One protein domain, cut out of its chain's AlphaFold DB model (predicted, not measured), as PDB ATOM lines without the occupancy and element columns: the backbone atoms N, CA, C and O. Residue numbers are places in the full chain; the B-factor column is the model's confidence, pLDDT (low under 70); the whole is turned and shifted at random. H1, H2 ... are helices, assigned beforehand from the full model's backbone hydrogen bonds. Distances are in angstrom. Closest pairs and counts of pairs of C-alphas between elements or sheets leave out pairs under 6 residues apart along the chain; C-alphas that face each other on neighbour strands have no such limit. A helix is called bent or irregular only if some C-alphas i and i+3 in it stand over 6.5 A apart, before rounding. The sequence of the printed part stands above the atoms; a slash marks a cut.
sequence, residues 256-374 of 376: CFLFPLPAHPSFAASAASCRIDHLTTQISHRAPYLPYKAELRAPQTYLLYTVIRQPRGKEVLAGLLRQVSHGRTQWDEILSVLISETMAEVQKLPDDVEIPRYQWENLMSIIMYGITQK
ATOM      1  N   CYS A 256     -43.025  34.480 -49.776       83.81
ATOM      2  CA  CYS A 256     -42.444  33.144 -49.991       83.81
ATOM      3  C   CYS A 256     -40.986  33.191 -50.491       83.81
ATOM      4  O   CYS A 256     -40.250  32.223 -50.333       83.81
ATOM      5  N   PHE A 257     -40.561  34.325 -51.053       85.38
ATOM      6  CA  PHE A 257     -39.216  34.574 -51.574       85.38
ATOM      7  C   PHE A 257     -38.372  35.471 -50.655       85.38
ATOM      8  O   PHE A 257     -37.270  35.873 -51.020       85.38
ATOM      9  N   LEU A 258     -38.879  35.810 -49.465       86.31
ATOM     10  CA  LEU A 258     -38.131  36.577 -48.472       86.31
ATOM     11  C   LEU A 258     -37.444  35.614 -47.505       86.31
ATOM     12  O   LEU A 258     -38.100  34.982 -46.671       86.31
ATOM     13  N   PHE A 259     -36.120  35.538 -47.614       86.44
ATOM     14  CA  PHE A 259     -35.281  34.696 -46.769       86.44
ATOM     15  C   PHE A 259     -34.626  35.540 -45.678       86.44
ATOM     16  O   PHE A 259     -33.909  36.495 -45.987       86.44
ATOM     17  N   PRO A 260     -34.879  35.233 -44.400       85.31
ATOM     18  CA  PRO A 260     -34.285  35.977 -43.310       85.31
ATOM     19  C   PRO A 260     -32.823  35.587 -43.094       85.31
ATOM     20  O   PRO A 260     -32.382  34.498 -43.465       85.31
ATOM     21  N   LEU A 261     -32.104  36.478 -42.414       86.38
ATOM     22  CA  LEU A 261     -30.778  36.227 -41.859       86.38
ATOM     23  C   LEU A 261     -30.948  35.835 -40.377       86.38
ATOM     24  O   LEU A 261     -31.232  36.717 -39.563       86.38
ATOM     25  N   PRO A 262     -30.796  34.550 -39.994       83.06
ATOM     26  CA  PRO A 262     -31.061  34.055 -38.643       83.06
ATOM     27  C   PRO A 262     -30.275  34.790 -37.552       83.06
ATOM     28  O   PRO A 262     -30.808  35.057 -36.483       83.06
ATOM     29  N   ALA A 263     -29.026  35.170 -37.829       78.69
ATOM     30  CA  ALA A 263     -28.163  35.851 -36.866       78.69
ATOM     31  C   ALA A 263     -28.368  37.381 -36.799       78.69
ATOM     32  O   ALA A 263     -27.661  38.054 -36.047       78.69
ATOM     33  N   HIS A 264     -29.286  37.956 -37.585       83.50
ATOM     34  CA  HIS A 264     -29.476  39.404 -37.629       83.50
ATOM     35  C   HIS A 264     -30.384  39.883 -36.479       83.50
ATOM     36  O   HIS A 264     -31.495  39.373 -36.338       83.50
ATOM     37  N   PRO A 265     -29.992  40.907 -35.694       80.25
ATOM     38  CA  PRO A 265     -30.744  41.343 -34.510       80.25
ATOM     39  C   PRO A 265     -32.160  41.849 -34.819       80.25
ATOM     40  O   PRO A 265     -33.047  41.765 -33.978       80.25
ATOM     41  N   SER A 266     -32.404  42.348 -36.033       81.00
ATOM     42  CA  SER A 266     -33.744  42.774 -36.469       81.00
ATOM     43  C   SER A 266     -34.639  41.624 -36.946       81.00
ATOM     44  O   SER A 266     -35.802  41.861 -37.272       81.00
ATOM     45  N   PHE A 267     -34.130  40.388 -37.035       82.88
ATOM     46  CA  PHE A 267     -34.943  39.257 -37.460       82.88
ATOM     47  C   PHE A 267     -35.802  38.729 -36.306       82.88
ATOM     48  O   PHE A 267     -35.378  37.931 -35.473       82.88
ATOM     49  N   ALA A 268     -37.064  39.149 -36.295       81.56
ATOM     50  CA  ALA A 268     -38.068  38.643 -35.370       81.56
ATOM     51  C   ALA A 268     -38.687  37.339 -35.902       81.56
ATOM     52  O   ALA A 268     -39.751  37.341 -36.520       81.56
ATOM     53  N   ALA A 269     -38.041  36.202 -35.656       76.06
ATOM     54  CA  ALA A 269     -38.537  34.901 -36.114       76.06
ATOM     55  C   ALA A 269     -39.896  34.498 -35.533       76.06
ATOM     56  O   ALA A 269     -40.666  33.792 -36.177       76.06
ATOM     57  N   SER A 270     -40.215  35.005 -34.342       74.38
ATOM     58  CA  SER A 270     -41.515  34.840 -33.692       74.38
ATOM     59  C   SER A 270     -42.626  35.706 -34.303       74.38
ATOM     60  O   SER A 270     -43.783  35.590 -33.888       74.38
ATOM     61  N   ALA A 271     -42.321  36.566 -35.281       76.44
ATOM     62  CA  ALA A 271     -43.324  37.372 -35.964       76.44
ATOM     63  C   ALA A 271     -44.323  36.487 -36.723       76.44
ATOM     64  O   ALA A 271     -43.961  35.497 -37.358       76.44
ATOM     65  N   ALA A 272     -45.600  36.879 -36.712       69.62
ATOM     66  CA  ALA A 272     -46.671  36.128 -37.370       69.62
ATOM     67  C   ALA A 272     -46.445  35.947 -38.884       69.62
ATOM     68  O   ALA A 272     -46.845  34.939 -39.446       69.62
ATOM     69  N   SER A 273     -45.764  36.892 -39.537       70.56
ATOM     70  CA  SER A 273     -45.384  36.788 -40.949       70.56
ATOM     71  C   SER A 273     -44.334  35.706 -41.206       70.56
ATOM     72  O   SER A 273     -44.277  35.176 -42.312       70.56
ATOM     73  N   CYS A 274     -43.497  35.388 -40.220       72.19
ATOM     74  CA  CYS A 274     -42.383  34.447 -40.334       72.19
ATOM     75  C   CYS A 274     -42.749  33.042 -39.859       72.19
ATOM     76  O   CYS A 274     -42.160  32.080 -40.334       72.19
ATOM     77  N   ARG A 275     -43.742  32.930 -38.974       83.00
ATOM     78  CA  ARG A 275     -44.137  31.670 -38.349       83.00
ATOM     79  C   ARG A 275     -44.699  30.649 -39.332       83.00
ATOM     80  O   ARG A 275     -45.575  30.953 -40.141       83.00
ATOM     81  N   ILE A 276     -44.234  29.419 -39.170       84.56
ATOM     82  CA  ILE A 276     -44.576  28.253 -39.972       84.56
ATOM     83  C   ILE A 276     -45.179  27.191 -39.047       84.56
ATOM     84  O   ILE A 276     -44.731  26.998 -37.913       84.56
ATOM     85  N   ASP A 277     -46.218  26.510 -39.514       82.06
ATOM     86  CA  ASP A 277     -46.762  25.344 -38.834       82.06
ATOM     87  C   ASP A 277     -45.835  24.131 -38.992       82.06
ATOM     88  O   ASP A 277     -45.433  23.768 -40.092       82.06
ATOM     89  N   HIS A 278     -45.512  23.485 -37.879       77.50
ATOM     90  CA  HIS A 278     -44.604  22.346 -37.815       77.50
ATOM     91  C   HIS A 278     -45.079  21.083 -38.566       77.50
ATOM     92  O   HIS A 278     -44.231  20.307 -39.000       77.50
ATOM     93  N   LEU A 279     -46.394  20.868 -38.733       76.62
ATOM     94  CA  LEU A 279     -46.932  19.684 -39.429       76.62
ATOM     95  C   LEU A 279     -47.021  19.896 -40.936       76.62
ATOM     96  O   LEU A 279     -46.605  19.047 -41.721       76.62
ATOM     97  N   THR A 280     -47.598  21.026 -41.335       79.56
ATOM     98  CA  THR A 280     -47.905  21.311 -42.742       79.56
ATOM     99  C   THR A 280     -46.805  22.086 -43.454       79.56
ATOM    100  O   THR A 280     -46.883  22.250 -44.669       79.56
ATOM    101  N   THR A 281     -45.834  22.614 -42.698       82.69
ATOM    102  CA  THR A 281     -44.820  23.581 -43.144       82.69
ATOM    103  C   THR A 281     -45.402  24.812 -43.845       82.69
ATOM    104  O   THR A 281     -44.694  25.535 -44.538       82.69
ATOM    105  N   GLN A 282     -46.683  25.120 -43.625       86.25
ATOM    106  CA  GLN A 282     -47.346  26.294 -44.188       86.25
ATOM    107  C   GLN A 282     -47.174  27.523 -43.298       86.25
ATOM    108  O   GLN A 282     -47.013  27.427 -42.081       86.25
ATOM    109  N   ILE A 283     -47.264  28.703 -43.907       84.38
ATOM    110  CA  ILE A 283     -47.273  29.979 -43.187       84.38
ATOM    111  C   ILE A 283     -48.489  30.023 -42.257       84.38
ATOM    112  O   ILE A 283     -49.618  29.746 -42.668       84.38
ATOM    113  N   SER A 284     -48.277  30.422 -41.003       81.25
ATOM    114  CA  SER A 284     -49.365  30.603 -40.047       81.25
ATOM    115  C   SER A 284     -50.083  31.932 -40.297       81.25
ATOM    116  O   SER A 284     -49.629  33.003 -39.897       81.25
ATOM    117  N   HIS A 285     -51.231  31.861 -40.967       80.12
ATOM    118  CA  HIS A 285     -52.067  33.027 -41.259       80.12
ATOM    119  C   HIS A 285     -52.914  33.430 -40.046       80.12
ATOM    120  O   HIS A 285     -53.532  32.577 -39.410       80.12
ATOM    121  N   ARG A 286     -53.021  34.736 -39.753       79.25
ATOM    122  CA  ARG A 286     -53.921  35.242 -38.690       79.25
ATOM    123  C   ARG A 286     -55.397  34.968 -38.997       79.25
ATOM    124  O   ARG A 286     -56.160  34.643 -38.095       79.25
ATOM    125  N   ALA A 287     -55.788  35.100 -40.262       84.38
ATOM    126  CA  ALA A 287     -57.144  34.861 -40.742       84.38
ATOM    127  C   ALA A 287     -57.122  33.725 -41.779       84.38
ATOM    128  O   ALA A 287     -57.112  34.013 -42.974       84.38
ATOM    129  N   PRO A 288     -57.061  32.444 -41.367       81.56
ATOM    130  CA  PRO A 288     -56.824  31.311 -42.277       81.56
ATOM    131  C   PRO A 288     -57.938  31.100 -43.313       81.56
ATOM    132  O   PRO A 288     -57.706  30.508 -44.364       81.56
ATOM    133  N   TYR A 289     -59.136  31.614 -43.033       86.25
ATOM    134  CA  TYR A 289     -60.309  31.516 -43.898       86.25
ATOM    135  C   TYR A 289     -60.241  32.410 -45.143       86.25
ATOM    136  O   TYR A 289     -61.004  32.202 -46.085       86.25
ATOM    137  N   LEU A 290     -59.342  33.402 -45.169       90.12
ATOM    138  CA  LEU A 290     -59.189  34.270 -46.329       90.12
ATOM    139  C   LEU A 290     -58.594  33.501 -47.522       90.12
ATOM    140  O   LEU A 290     -57.777  32.586 -47.346       90.12
ATOM    141  N   PRO A 291     -58.978  33.863 -48.757       89.50
ATOM    142  CA  PRO A 291     -58.522  33.195 -49.968       89.50
ATOM    143  C   PRO A 291     -57.130  33.686 -50.385       89.50
ATOM    144  O   PRO A 291     -56.964  34.397 -51.374       89.50
ATOM    145  N   TYR A 292     -56.113  33.299 -49.612       88.38
ATOM    146  CA  TYR A 292     -54.714  33.572 -49.941       88.38
ATOM    147  C   TYR A 292     -54.288  32.898 -51.248       88.38
ATOM    148  O   TYR A 292     -54.818  31.854 -51.640       88.38
ATOM    149  N   LYS A 293     -53.262  33.472 -51.888       88.00
ATOM    150  CA  LYS A 293     -52.598  32.868 -53.049       88.00
ATOM    151  C   LYS A 293     -52.088  31.465 -52.710       88.00
ATOM    152  O   LYS A 293     -51.667  31.208 -51.582       88.00
ATOM    153  N   ALA A 294     -52.082  30.579 -53.705       87.62
ATOM    154  CA  ALA A 294     -51.636  29.195 -53.542       87.62
ATOM    155  C   ALA A 294     -50.211  29.105 -52.971       87.62
ATOM    156  O   ALA A 294     -49.962  28.293 -52.089       87.62
ATOM    157  N   GLU A 295     -49.317  30.007 -53.382       87.25
ATOM    158  CA  GLU A 295     -47.940  30.119 -52.877       87.25
ATOM    159  C   GLU A 295     -47.861  30.285 -51.352       87.25
ATOM    160  O   GLU A 295     -46.958  29.749 -50.719       87.25
ATOM    161  N   LEU A 296     -48.819  30.999 -50.750       85.31
ATOM    162  CA  LEU A 296     -48.878  31.254 -49.306       85.31
ATOM    163  C   LEU A 296     -49.483  30.091 -48.512       85.31
ATOM    164  O   LEU A 296     -49.350  30.036 -47.289       85.31
ATOM    165  N   ARG A 297     -50.185  29.190 -49.204       85.44
ATOM    166  CA  ARG A 297     -50.713  27.934 -48.659       85.44
ATOM    167  C   ARG A 297     -49.810  26.745 -48.979       85.44
ATOM    168  O   ARG A 297     -50.051  25.658 -48.472       85.44
ATOM    169  N   ALA A 298     -48.792  26.929 -49.813       88.06
ATOM    170  CA  ALA A 298     -47.821  25.894 -50.100       88.06
ATOM    171  C   ALA A 298     -46.880  25.689 -48.895       88.06
ATOM    172  O   ALA A 298     -46.576  26.656 -48.180       88.06
ATOM    173  N   PRO A 299     -46.397  24.455 -48.680       88.19
ATOM    174  CA  PRO A 299     -45.270  24.172 -47.797       88.19
ATOM    175  C   PRO A 299     -44.079  25.103 -48.069       88.19
ATOM    176  O   PRO A 299     -43.595  25.206 -49.195       88.19
ATOM    177  N   GLN A 300     -43.587  25.785 -47.038       87.00
ATOM    178  CA  GLN A 300     -42.430  26.685 -47.083       87.00
ATOM    179  C   GLN A 300     -41.124  25.927 -46.817       87.00
ATOM    180  O   GLN A 300     -40.261  26.373 -46.057       87.00
ATOM    181  N   THR A 301     -40.974  24.764 -47.448       86.38
ATOM    182  CA  THR A 301     -39.823  23.870 -47.264       86.38
ATOM    183  C   THR A 301     -38.517  24.553 -47.658       86.38
ATOM    184  O   THR A 301     -37.527  24.439 -46.943       86.38
ATOM    185  N   TYR A 302     -38.526  25.333 -48.744       87.44
ATOM    186  CA  TYR A 302     -37.333  26.043 -49.211       87.44
ATOM    187  C   TYR A 302     -36.866  27.123 -48.222       87.44
ATOM    188  O   TYR A 302     -35.677  27.227 -47.948       87.44
ATOM    189  N   LEU A 303     -37.791  27.865 -47.603       87.06
ATOM    190  CA  LEU A 303     -37.461  28.826 -46.545       87.06
ATOM    191  C   LEU A 303     -36.794  28.134 -45.350       87.06
ATOM    192  O   LEU A 303     -35.784  28.620 -44.841       87.06
ATOM    193  N   LEU A 304     -37.355  27.005 -44.910       85.81
ATOM    194  CA  LEU A 304     -36.805  26.228 -43.805       85.81
ATOM    195  C   LEU A 304     -35.406  25.694 -44.157       85.81
ATOM    196  O   LEU A 304     -34.473  25.875 -43.376       85.81
ATOM    197  N   TYR A 305     -35.236  25.151 -45.362       87.44
ATOM    198  CA  TYR A 305     -33.943  24.742 -45.913       87.44
ATOM    199  C   TYR A 305     -32.914  25.890 -45.899       87.44
ATOM    200  O   TYR A 305     -31.819  25.726 -45.359       87.44
ATOM    201  N   THR A 306     -33.265  27.081 -46.399       88.06
ATOM    202  CA  THR A 306     -32.357  28.241 -46.443       88.06
ATOM    203  C   THR A 306     -31.971  28.734 -45.049       88.06
ATOM    204  O   THR A 306     -30.840  29.178 -44.855       88.06
ATOM    205  N   VAL A 307     -32.875  28.663 -44.068       87.25
ATOM    206  CA  VAL A 307     -32.579  29.027 -42.673       87.25
ATOM    207  C   VAL A 307     -31.630  28.015 -42.039       87.25
ATOM    208  O   VAL A 307     -30.648  28.417 -41.424       87.25
ATOM    209  N   ILE A 308     -31.887  26.716 -42.208       85.44
ATOM    210  CA  ILE A 308     -31.075  25.641 -41.621       85.44
ATOM    211  C   ILE A 308     -29.667  25.614 -42.222       85.44
ATOM    212  O   ILE A 308     -28.694  25.418 -41.496       85.44
ATOM    213  N   ARG A 309     -29.535  25.865 -43.531       86.19
ATOM    214  CA  ARG A 309     -28.233  25.920 -44.217       86.19
ATOM    215  C   ARG A 309     -27.315  27.013 -43.656       86.19
ATOM    216  O   ARG A 309     -26.095  26.888 -43.753       86.19
ATOM    217  N   GLN A 310     -27.872  28.080 -43.085       86.69
ATOM    218  CA  GLN A 310     -27.087  29.200 -42.572       86.69
ATOM    219  C   GLN A 310     -26.439  28.890 -41.211       86.69
ATOM    220  O   GLN A 310     -27.038  28.209 -40.370       86.69
ATOM    221  N   PRO A 311     -25.246  29.451 -40.933       81.56
ATOM    222  CA  PRO A 311     -24.645  29.394 -39.606       81.56
ATOM    223  C   PRO A 311     -25.612  29.956 -38.558       81.56
ATOM    224  O   PRO A 311     -26.228  30.999 -38.774       81.56
ATOM    225  N   ARG A 312     -25.750  29.269 -37.416       81.81
ATOM    226  CA  ARG A 312     -26.680  29.633 -36.321       81.81
ATOM    227  C   ARG A 312     -28.169  29.594 -36.688       81.81
ATOM    228  O   ARG A 312     -29.003  29.940 -35.853       81.81
ATOM    229  N   GLY A 313     -28.536  29.090 -37.870       83.56
ATOM    230  CA  GLY A 313     -29.933  28.898 -38.275       83.56
ATOM    231  C   GLY A 313     -30.758  28.126 -37.247       83.56
ATOM    232  O   GLY A 313     -31.914  28.466 -36.987       83.56
ATOM    233  N   LYS A 314     -30.117  27.154 -36.583       81.38
ATOM    234  CA  LYS A 314     -30.740  26.313 -35.560       81.38
ATOM    235  C   LYS A 314     -31.316  27.069 -34.359       81.38
ATOM    236  O   LYS A 314     -32.311  26.639 -33.787       81.38
ATOM    237  N   GLU A 315     -30.728  28.209 -34.004       82.81
ATOM    238  CA  GLU A 315     -31.142  29.014 -32.844       82.81
ATOM    239  C   GLU A 315     -32.523  29.646 -33.045       82.81
ATOM    240  O   GLU A 315     -33.223  29.973 -32.090       82.81
ATOM    241  N   VAL A 316     -32.931  29.798 -34.304       83.38
ATOM    242  CA  VAL A 316     -34.109  30.573 -34.682       83.38
ATOM    243  C   VAL A 316     -35.315  29.689 -35.010       83.38
ATOM    244  O   VAL A 316     -36.455  30.152 -35.090       83.38
ATOM    245  N   LEU A 317     -35.081  28.384 -35.121       80.00
ATOM    246  CA  LEU A 317     -36.079  27.380 -35.468       80.00
ATOM    247  C   LEU A 317     -37.226  27.307 -34.472       80.00
ATOM    248  O   LEU A 317     -38.373  27.204 -34.886       80.00
ATOM    249  N   ALA A 318     -36.930  27.401 -33.173       77.56
ATOM    250  CA  ALA A 318     -37.954  27.382 -32.131       77.56
ATOM    251  C   ALA A 318     -38.898  28.596 -32.221       77.56
ATOM    252  O   ALA A 318     -40.066  28.510 -31.851       77.56
ATOM    253  N   GLY A 319     -38.409  29.734 -32.731       79.38
ATOM    254  CA  GLY A 319     -39.233  30.919 -32.980       79.38
ATOM    255  C   GLY A 319     -40.033  30.834 -34.282       79.38
ATOM    256  O   GLY A 319     -41.173  31.306 -34.327       79.38
ATOM    257  N   LEU A 320     -39.431  30.234 -35.315       80.06
ATOM    258  CA  LEU A 320     -39.991  30.089 -36.658       80.06
ATOM    259  C   LEU A 320     -41.073  29.003 -36.721       80.06
ATOM    260  O   LEU A 320     -42.114  29.211 -37.340       80.06
ATOM    261  N   LEU A 321     -40.845  27.858 -36.083       78.06
ATOM    262  CA  LEU A 321     -41.788  26.749 -36.041       78.06
ATOM    263  C   LEU A 321     -42.720  26.904 -34.847       78.06
ATOM    264  O   LEU A 321     -42.287  27.023 -33.702       78.06
ATOM    265  N   ARG A 322     -44.025  26.843 -35.097       68.00
ATOM    266  CA  ARG A 322     -45.014  26.736 -34.026       68.00
ATOM    267  C   ARG A 322     -44.917  25.336 -33.410       68.00
ATOM    268  O   ARG A 322     -45.536  24.408 -33.914       68.00
ATOM    269  N   GLN A 323     -44.130  25.184 -32.345       60.41
ATOM    270  CA  GLN A 323     -43.994  23.912 -31.636       60.41
ATOM    271  C   GLN A 323     -45.342  23.485 -31.033       60.41
ATOM    272  O   GLN A 323     -45.954  24.225 -30.262       60.41
ATOM    273  N   VAL A 324     -45.792  22.278 -31.377       53.12
ATOM    274  CA  VAL A 324     -46.793  21.528 -30.610       53.12
ATOM    275  C   VAL A 324     -46.051  20.376 -29.949       53.12
ATOM    276  O   VAL A 324     -45.139  19.801 -30.541       53.12
ATOM    277  N   SER A 325     -46.400  20.082 -28.702       48.94
ATOM    278  CA  SER A 325     -45.585  19.315 -27.758       48.94
ATOM    279  C   SER A 325     -45.162  17.906 -28.204       48.94
ATOM    280  O   SER A 325     -44.252  17.372 -27.583       48.94
ATOM    281  N   HIS A 326     -45.734  17.304 -29.259       48.28
ATOM    282  CA  HIS A 326     -45.501  15.885 -29.595       48.28
ATOM    283  C   HIS A 326     -45.594  15.514 -31.099       48.28
ATOM    284  O   HIS A 326     -46.117  14.455 -31.435       48.28
ATOM    285  N   GLY A 327     -45.111  16.349 -32.027       51.94
ATOM    286  CA  GLY A 327     -45.155  16.045 -33.472       51.94
ATOM    287  C   GLY A 327     -43.800  15.676 -34.093       51.94
ATOM    288  O   GLY A 327     -42.847  16.448 -33.968       51.94
ATOM    289  N   ARG A 328     -43.726  14.554 -34.837       54.25
ATOM    290  CA  ARG A 328     -42.636  14.311 -35.806       54.25
ATOM    291  C   ARG A 328     -42.651  15.450 -36.818       54.25
ATOM    292  O   ARG A 328     -43.665  15.703 -37.461       54.25
ATOM    293  N   THR A 329     -41.554  16.179 -36.899       60.62
ATOM    294  CA  THR A 329     -41.427  17.353 -37.762       60.62
ATOM    295  C   THR A 329     -40.789  16.924 -39.084       60.62
ATOM    296  O   THR A 329     -40.053  15.945 -39.109       60.62
ATOM    297  N   GLN A 330     -41.023  17.653 -40.181       65.06
ATOM    298  CA  GLN A 330     -40.431  17.378 -41.509       65.06
ATOM    299  C   GLN A 330     -38.892  17.605 -41.567       65.06
ATOM    300  O   GLN A 330     -38.334  17.902 -42.622       65.06
ATOM    301  N   TRP A 331     -38.195  17.510 -40.429       67.88
ATOM    302  CA  TRP A 331     -36.746  17.677 -40.296       67.88
ATOM    303  C   TRP A 331     -35.973  16.652 -41.109       67.88
ATOM    304  O   TRP A 331     -35.016  17.018 -41.785       67.88
ATOM    305  N   ASP A 332     -36.401  15.395 -41.064       73.19
ATOM    306  CA  ASP A 332     -35.650  14.272 -41.625       73.19
ATOM    307  C   ASP A 332     -35.458  14.410 -43.140       73.19
ATOM    308  O   ASP A 332     -34.359  14.215 -43.663       73.19
ATOM    309  N   GLU A 333     -36.508  14.830 -43.847       80.06
ATOM    310  CA  GLU A 333     -36.458  15.059 -45.291       80.06
ATOM    311  C   GLU A 333     -35.505  16.208 -45.638       80.06
ATOM    312  O   GLU A 333     -34.649  16.058 -46.506       80.06
ATOM    313  N   ILE A 334     -35.562  17.330 -44.916       83.31
ATOM    314  CA  ILE A 334     -34.677  18.475 -45.182       83.31
ATOM    315  C   ILE A 334     -33.220  18.140 -44.841       83.31
ATOM    316  O   ILE A 334     -32.312  18.515 -45.585       83.31
ATOM    317  N   LEU A 335     -32.980  17.413 -43.746       84.25
ATOM    318  CA  LEU A 335     -31.643  16.971 -43.352       84.25
ATOM    319  C   LEU A 335     -31.053  15.994 -44.367       84.25
ATOM    320  O   LEU A 335     -29.896  16.153 -44.749       84.25
ATOM    321  N   SER A 336     -31.838  15.028 -44.849       86.50
ATOM    322  CA  SER A 336     -31.378  14.093 -45.881       86.50
ATOM    323  C   SER A 336     -31.010  14.806 -47.186       86.50
ATOM    324  O   SER A 336     -29.982  14.484 -47.787       86.50
ATOM    325  N   VAL A 337     -31.774  15.831 -47.584       88.38
ATOM    326  CA  VAL A 337     -31.453  16.667 -48.750       88.38
ATOM    327  C   VAL A 337     -30.154  17.441 -48.528       88.38
ATOM    328  O   VAL A 337     -29.292  17.419 -49.402       88.38
ATOM    329  N   LEU A 338     -29.970  18.067 -47.359       87.31
ATOM    330  CA  LEU A 338     -28.743  18.802 -47.037       87.31
ATOM    331  C   LEU A 338     -27.509  17.888 -47.041       87.31
ATOM    332  O   LEU A 338     -26.495  18.240 -47.635       87.31
ATOM    333  N   ILE A 339     -27.596  16.699 -46.434       89.38
ATOM    334  CA  ILE A 339     -26.511  15.705 -46.462       89.38
ATOM    335  C   ILE A 339     -26.195  15.316 -47.911       89.38
ATOM    336  O   ILE A 339     -25.039  15.384 -48.324       89.38
ATOM    337  N   SER A 340     -27.214  14.987 -48.707       90.88
ATOM    338  CA  SER A 340     -27.038  14.597 -50.113       90.88
ATOM    339  C   SER A 340     -26.396  15.711 -50.949       90.88
ATOM    340  O   SER A 340     -25.513  15.437 -51.758       90.88
ATOM    341  N   GLU A 341     -26.796  16.969 -50.740       89.38
ATOM    342  CA  GLU A 341     -26.213  18.129 -51.420       89.38
ATOM    343  C   GLU A 341     -24.749  18.326 -51.025       89.38
ATOM    344  O   GLU A 341     -23.907  18.453 -51.909       89.38
ATOM    345  N   THR A 342     -24.417  18.270 -49.730       87.69
ATOM    346  CA  THR A 342     -23.017  18.392 -49.283       87.69
ATOM    347  C   THR A 342     -22.136  17.258 -49.810       87.69
ATOM    348  O   THR A 342     -21.018  17.509 -50.252       87.69
ATOM    349  N   MET A 343     -22.640  16.020 -49.862       88.44
ATOM    350  CA  MET A 343     -21.932  14.896 -50.486       88.44
ATOM    351  C   MET A 343     -21.726  15.113 -51.991       88.44
ATOM    352  O   MET A 343     -20.642  14.848 -52.509       88.44
ATOM    353  N   ALA A 344     -22.741  15.624 -52.691       89.12
ATOM    354  CA  ALA A 344     -22.656  15.919 -54.118       89.12
ATOM    355  C   ALA A 344     -21.719  17.101 -54.422       89.12
ATOM    356  O   ALA A 344     -21.031  17.081 -55.442       89.12
ATOM    357  N   GLU A 345     -21.676  18.126 -53.566       86.56
ATOM    358  CA  GLU A 345     -20.709  19.224 -53.664       86.56
ATOM    359  C   GLU A 345     -19.280  18.698 -53.494       86.56
ATOM    360  O   GLU A 345     -18.422  19.037 -54.303       86.56
ATOM    361  N   VAL A 346     -19.044  17.798 -52.530       86.19
ATOM    362  CA  VAL A 346     -17.739  17.140 -52.349       86.19
ATOM    363  C   VAL A 346     -17.339  16.323 -53.574       86.19
ATOM    364  O   VAL A 346     -16.201  16.416 -54.015       86.19
ATOM    365  N   GLN A 347     -18.264  15.571 -54.173       86.88
ATOM    366  CA  GLN A 347     -17.971  14.769 -55.366       86.88
ATOM    367  C   GLN A 347     -17.618  15.618 -56.601       86.88
ATOM    368  O   GLN A 347     -16.957  15.133 -57.514       86.88
ATOM    369  N   LYS A 348     -18.076  16.874 -56.656       88.06
ATOM    370  CA  LYS A 348     -17.750  17.810 -57.744       88.06
ATOM    371  C   LYS A 348     -16.393  18.489 -57.563       88.06
ATOM    372  O   LYS A 348     -15.947  19.157 -58.496       88.06
ATOM    373  N   LEU A 349     -15.778  18.385 -56.386       86.31
ATOM    374  CA  LEU A 349     -14.472  18.982 -56.147       86.31
ATOM    375  C   LEU A 349     -13.392  18.207 -56.915       86.31
ATOM    376  O   LEU A 349     -13.445  16.979 -56.966       86.31
ATOM    377  N   PRO A 350     -12.414  18.910 -57.503       85.31
ATOM    378  CA  PRO A 350     -11.184  18.290 -57.979       85.31
ATOM    379  C   PRO A 350     -10.448  17.561 -56.841       85.31
ATOM    380  O   PRO A 350     -10.489  18.015 -55.696       85.31
ATOM    381  N   ASP A 351      -9.748  16.468 -57.159       81.94
ATOM    382  CA  ASP A 351      -9.054  15.612 -56.176       81.94
ATOM    383  C   ASP A 351      -7.972  16.352 -55.358       81.94
ATOM    384  O   ASP A 351      -7.553  15.887 -54.297       81.94
ATOM    385  N   ASP A 352      -7.508  17.504 -55.844       83.38
ATOM    386  CA  ASP A 352      -6.486  18.364 -55.244       83.38
ATOM    387  C   ASP A 352      -7.047  19.468 -54.329       83.38
ATOM    388  O   ASP A 352      -6.275  20.177 -53.678       83.38
ATOM    389  N   VAL A 353      -8.373  19.615 -54.237       84.50
ATOM    390  CA  VAL A 353      -9.019  20.644 -53.411       84.50
ATOM    391  C   VAL A 353      -9.463  20.066 -52.068       84.50
ATOM    392  O   VAL A 353     -10.193  19.078 -51.996       84.50
ATOM    393  N   GLU A 354      -9.064  20.718 -50.973       81.19
ATOM    394  CA  GLU A 354      -9.513  20.334 -49.633       81.19
ATOM    395  C   GLU A 354     -11.034  20.471 -49.473       81.19
ATOM    396  O   GLU A 354     -11.645  21.475 -49.851       81.19
ATOM    397  N   ILE A 355     -11.645  19.470 -48.836       82.31
ATOM    398  CA  ILE A 355     -13.084  19.440 -48.567       82.31
ATOM    399  C   ILE A 355     -13.482  20.615 -47.651       82.31
ATOM    400  O   ILE A 355     -12.950  20.730 -46.538       82.31
ATOM    401  N   PRO A 356     -14.470  21.447 -48.040       78.88
ATOM    402  CA  PRO A 356     -14.969  22.540 -47.213       78.88
ATOM    403  C   PRO A 356     -15.562  22.039 -45.888       78.88
ATOM    404  O   PRO A 356     -16.698  21.567 -45.827       78.88
ATOM    405  N   ARG A 357     -14.814  22.183 -44.788       82.94
ATOM    406  CA  ARG A 357     -15.236  21.710 -43.452       82.94
ATOM    407  C   ARG A 357     -16.473  22.423 -42.910       82.94
ATOM    408  O   ARG A 357     -17.253  21.818 -42.181       82.94
ATOM    409  N   TYR A 358     -16.687  23.681 -43.295       82.00
ATOM    410  CA  TYR A 358     -17.720  24.532 -42.697       82.00
ATOM    411  C   TYR A 358     -19.143  23.961 -42.847       82.00
ATOM    412  O   TYR A 358     -19.961  24.091 -41.935       82.00
ATOM    413  N   GLN A 359     -19.455  23.326 -43.983       80.50
ATOM    414  CA  GLN A 359     -20.786  22.760 -44.232       80.50
ATOM    415  C   GLN A 359     -21.021  21.510 -43.389       80.50
ATOM    416  O   GLN A 359     -22.088  21.353 -42.797       80.50
ATOM    417  N   TRP A 360     -19.998  20.660 -43.288       85.62
ATOM    418  CA  TRP A 360     -20.013  19.450 -42.472       85.62
ATOM    419  C   TRP A 360     -20.112  19.769 -40.981       85.62
ATOM    420  O   TRP A 360     -20.903  19.157 -40.267       85.62
ATOM    421  N   GLU A 361     -19.380  20.778 -40.511       87.38
ATOM    422  CA  GLU A 361     -19.478  21.263 -39.131       87.38
ATOM    423  C   GLU A 361     -20.874  21.824 -38.824       87.38
ATOM    424  O   GLU A 361     -21.437  21.543 -37.760       87.38
ATOM    425  N   ASN A 362     -21.477  22.563 -39.764       85.62
ATOM    426  CA  ASN A 362     -22.845  23.052 -39.606       85.62
ATOM    427  C   ASN A 362     -23.858  21.894 -39.560       85.62
ATOM    428  O   ASN A 362     -24.695  21.854 -38.658       85.62
ATOM    429  N   LEU A 363     -23.747  20.913 -40.464       87.38
ATOM    430  CA  LEU A 363     -24.584  19.708 -40.473       87.38
ATOM    431  C   LEU A 363     -24.514  18.950 -39.146       87.38
ATOM    432  O   LEU A 363     -25.551  18.679 -38.540       87.38
ATOM    433  N   MET A 364     -23.306  18.675 -38.650       87.56
ATOM    434  CA  MET A 364     -23.106  18.012 -37.357       87.56
ATOM    435  C   MET A 364     -23.771  18.790 -36.218       87.56
ATOM    436  O   MET A 364     -24.481  18.228 -35.386       87.56
ATOM    437  N   SER A 365     -23.595  20.109 -36.213       86.62
ATOM    438  CA  SER A 365     -24.188  21.020 -35.235       86.62
ATOM    439  C   SER A 365     -25.727  21.023 -35.256       86.62
ATOM    440  O   SER A 365     -26.345  21.177 -34.196       86.62
ATOM    441  N   ILE A 366     -26.349  20.848 -36.427       84.81
ATOM    442  CA  ILE A 366     -27.808  20.768 -36.601       84.81
ATOM    443  C   ILE A 366     -28.336  19.390 -36.186       84.81
ATOM    444  O   ILE A 366     -29.321  19.321 -35.454       84.81
ATOM    445  N   ILE A 367     -27.673  18.304 -36.590       84.31
ATOM    446  CA  ILE A 367     -28.067  16.929 -36.239       84.31
ATOM    447  C   ILE A 367     -28.044  16.747 -34.718       84.31
ATOM    448  O   ILE A 367     -29.020  16.290 -34.127       84.31
ATOM    449  N   MET A 368     -26.976  17.205 -34.057       84.44
ATOM    450  CA  MET A 368     -26.886  17.173 -32.594       84.44
ATOM    451  C   MET A 368     -28.004  17.984 -31.923       84.44
ATOM    452  O   MET A 368     -28.519  17.594 -30.875       84.44
ATOM    453  N   TYR A 369     -28.417  19.101 -32.527       80.88
ATOM    454  CA  TYR A 369     -29.557  19.881 -32.048       80.88
ATOM    455  C   TYR A 369     -30.892  19.130 -32.208       80.88
ATOM    456  O   TYR A 369     -31.689  19.109 -31.274       80.88
ATOM    457  N   GLY A 370     -31.119  18.462 -33.344       75.19
ATOM    458  CA  GLY A 370     -32.321  17.652 -33.578       75.19
ATOM    459  C   GLY A 370     -32.470  16.505 -32.574       75.19
ATOM    460  O   GLY A 370     -33.537  16.346 -31.977       75.19
ATOM    461  N   ILE A 371     -31.371  15.786 -32.314       76.25
ATOM    462  CA  ILE A 371     -31.307  14.684 -31.338       76.25
ATOM    463  C   ILE A 371     -31.570  15.191 -29.910       76.25
ATOM    464  O   ILE A 371     -32.341  14.597 -29.159       76.25
ATOM    465  N   THR A 372     -30.954  16.309 -29.511       74.56
ATOM    466  CA  THR A 372     -31.103  16.848 -28.142       74.56
ATOM    467  C   THR A 372     -32.500  17.396 -27.855       74.56
ATOM    468  O   THR A 372     -32.967  17.309 -26.721       74.56
ATOM    469  N   GLN A 373     -33.194  17.918 -28.868       67.56
ATOM    470  CA  GLN A 373     -34.553  18.452 -28.737       67.56
ATOM    471  C   GLN A 373     -35.659  17.386 -28.878       67.56
ATOM    472  O   GLN A 373     -36.836  17.740 -28.851       67.56
ATOM    473  N   LYS A 374     -35.315  16.091 -29.011       60.06
ATOM    474  CA  LYS A 374     -36.264  14.993 -29.310       60.06
ATOM    475  C   LYS A 374     -37.121  15.261 -30.559       60.06
ATOM    476  O   LYS A 374     -38.287  14.868 -30.620       60.06
TER     477      LYS A 374
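This is residues 256 to 374 of the 376 residues of the protein "Mediator complex subunit 23" of Heligmosomoides polygyrus (UniProt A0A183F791). Two long helices side by side, the hairpin H4 and H5, make one end of an elongated domain; short H2 packs on H4, and H1 with much of unnamed stretch 256 to 293 makes the other end. The 119 printed residues include five named helices, H1 to H5, and no named strand: all helix, with under half in named elements. It is only just compact, close to loose, radius of gyration 15.9 A, spanning 56 by 30 by 29 A.

Find C-alpha 331 at (-36.746, 17.677, -40.296); H4, residues 331 to 347, runs 24.2 A from there. H5, residues 357 to 372, runs 22.6 A to (-31.103, 16.848, -28.142). Shorter are H1, 294 to 297, H2, 301 to 309, and H3, 313 to 320.

H4 and H5 touch, C-alphas 342 and 359 closest at 7.0 A, at a shallow tilt of 19 degrees. H4 touches H2 with residues 334 to 338 alone. In H2, H4 and H5 every O i to N i+4 pair is within hydrogen-bond range; irregular H3, with C-alphas 315 and 318 7.0 A apart, has 1 of 4, and 3 of 5 O i to N i+3.

The printed part has no cut; pLDDT is under 70 at 272, 322 to 331 and 373 to 374.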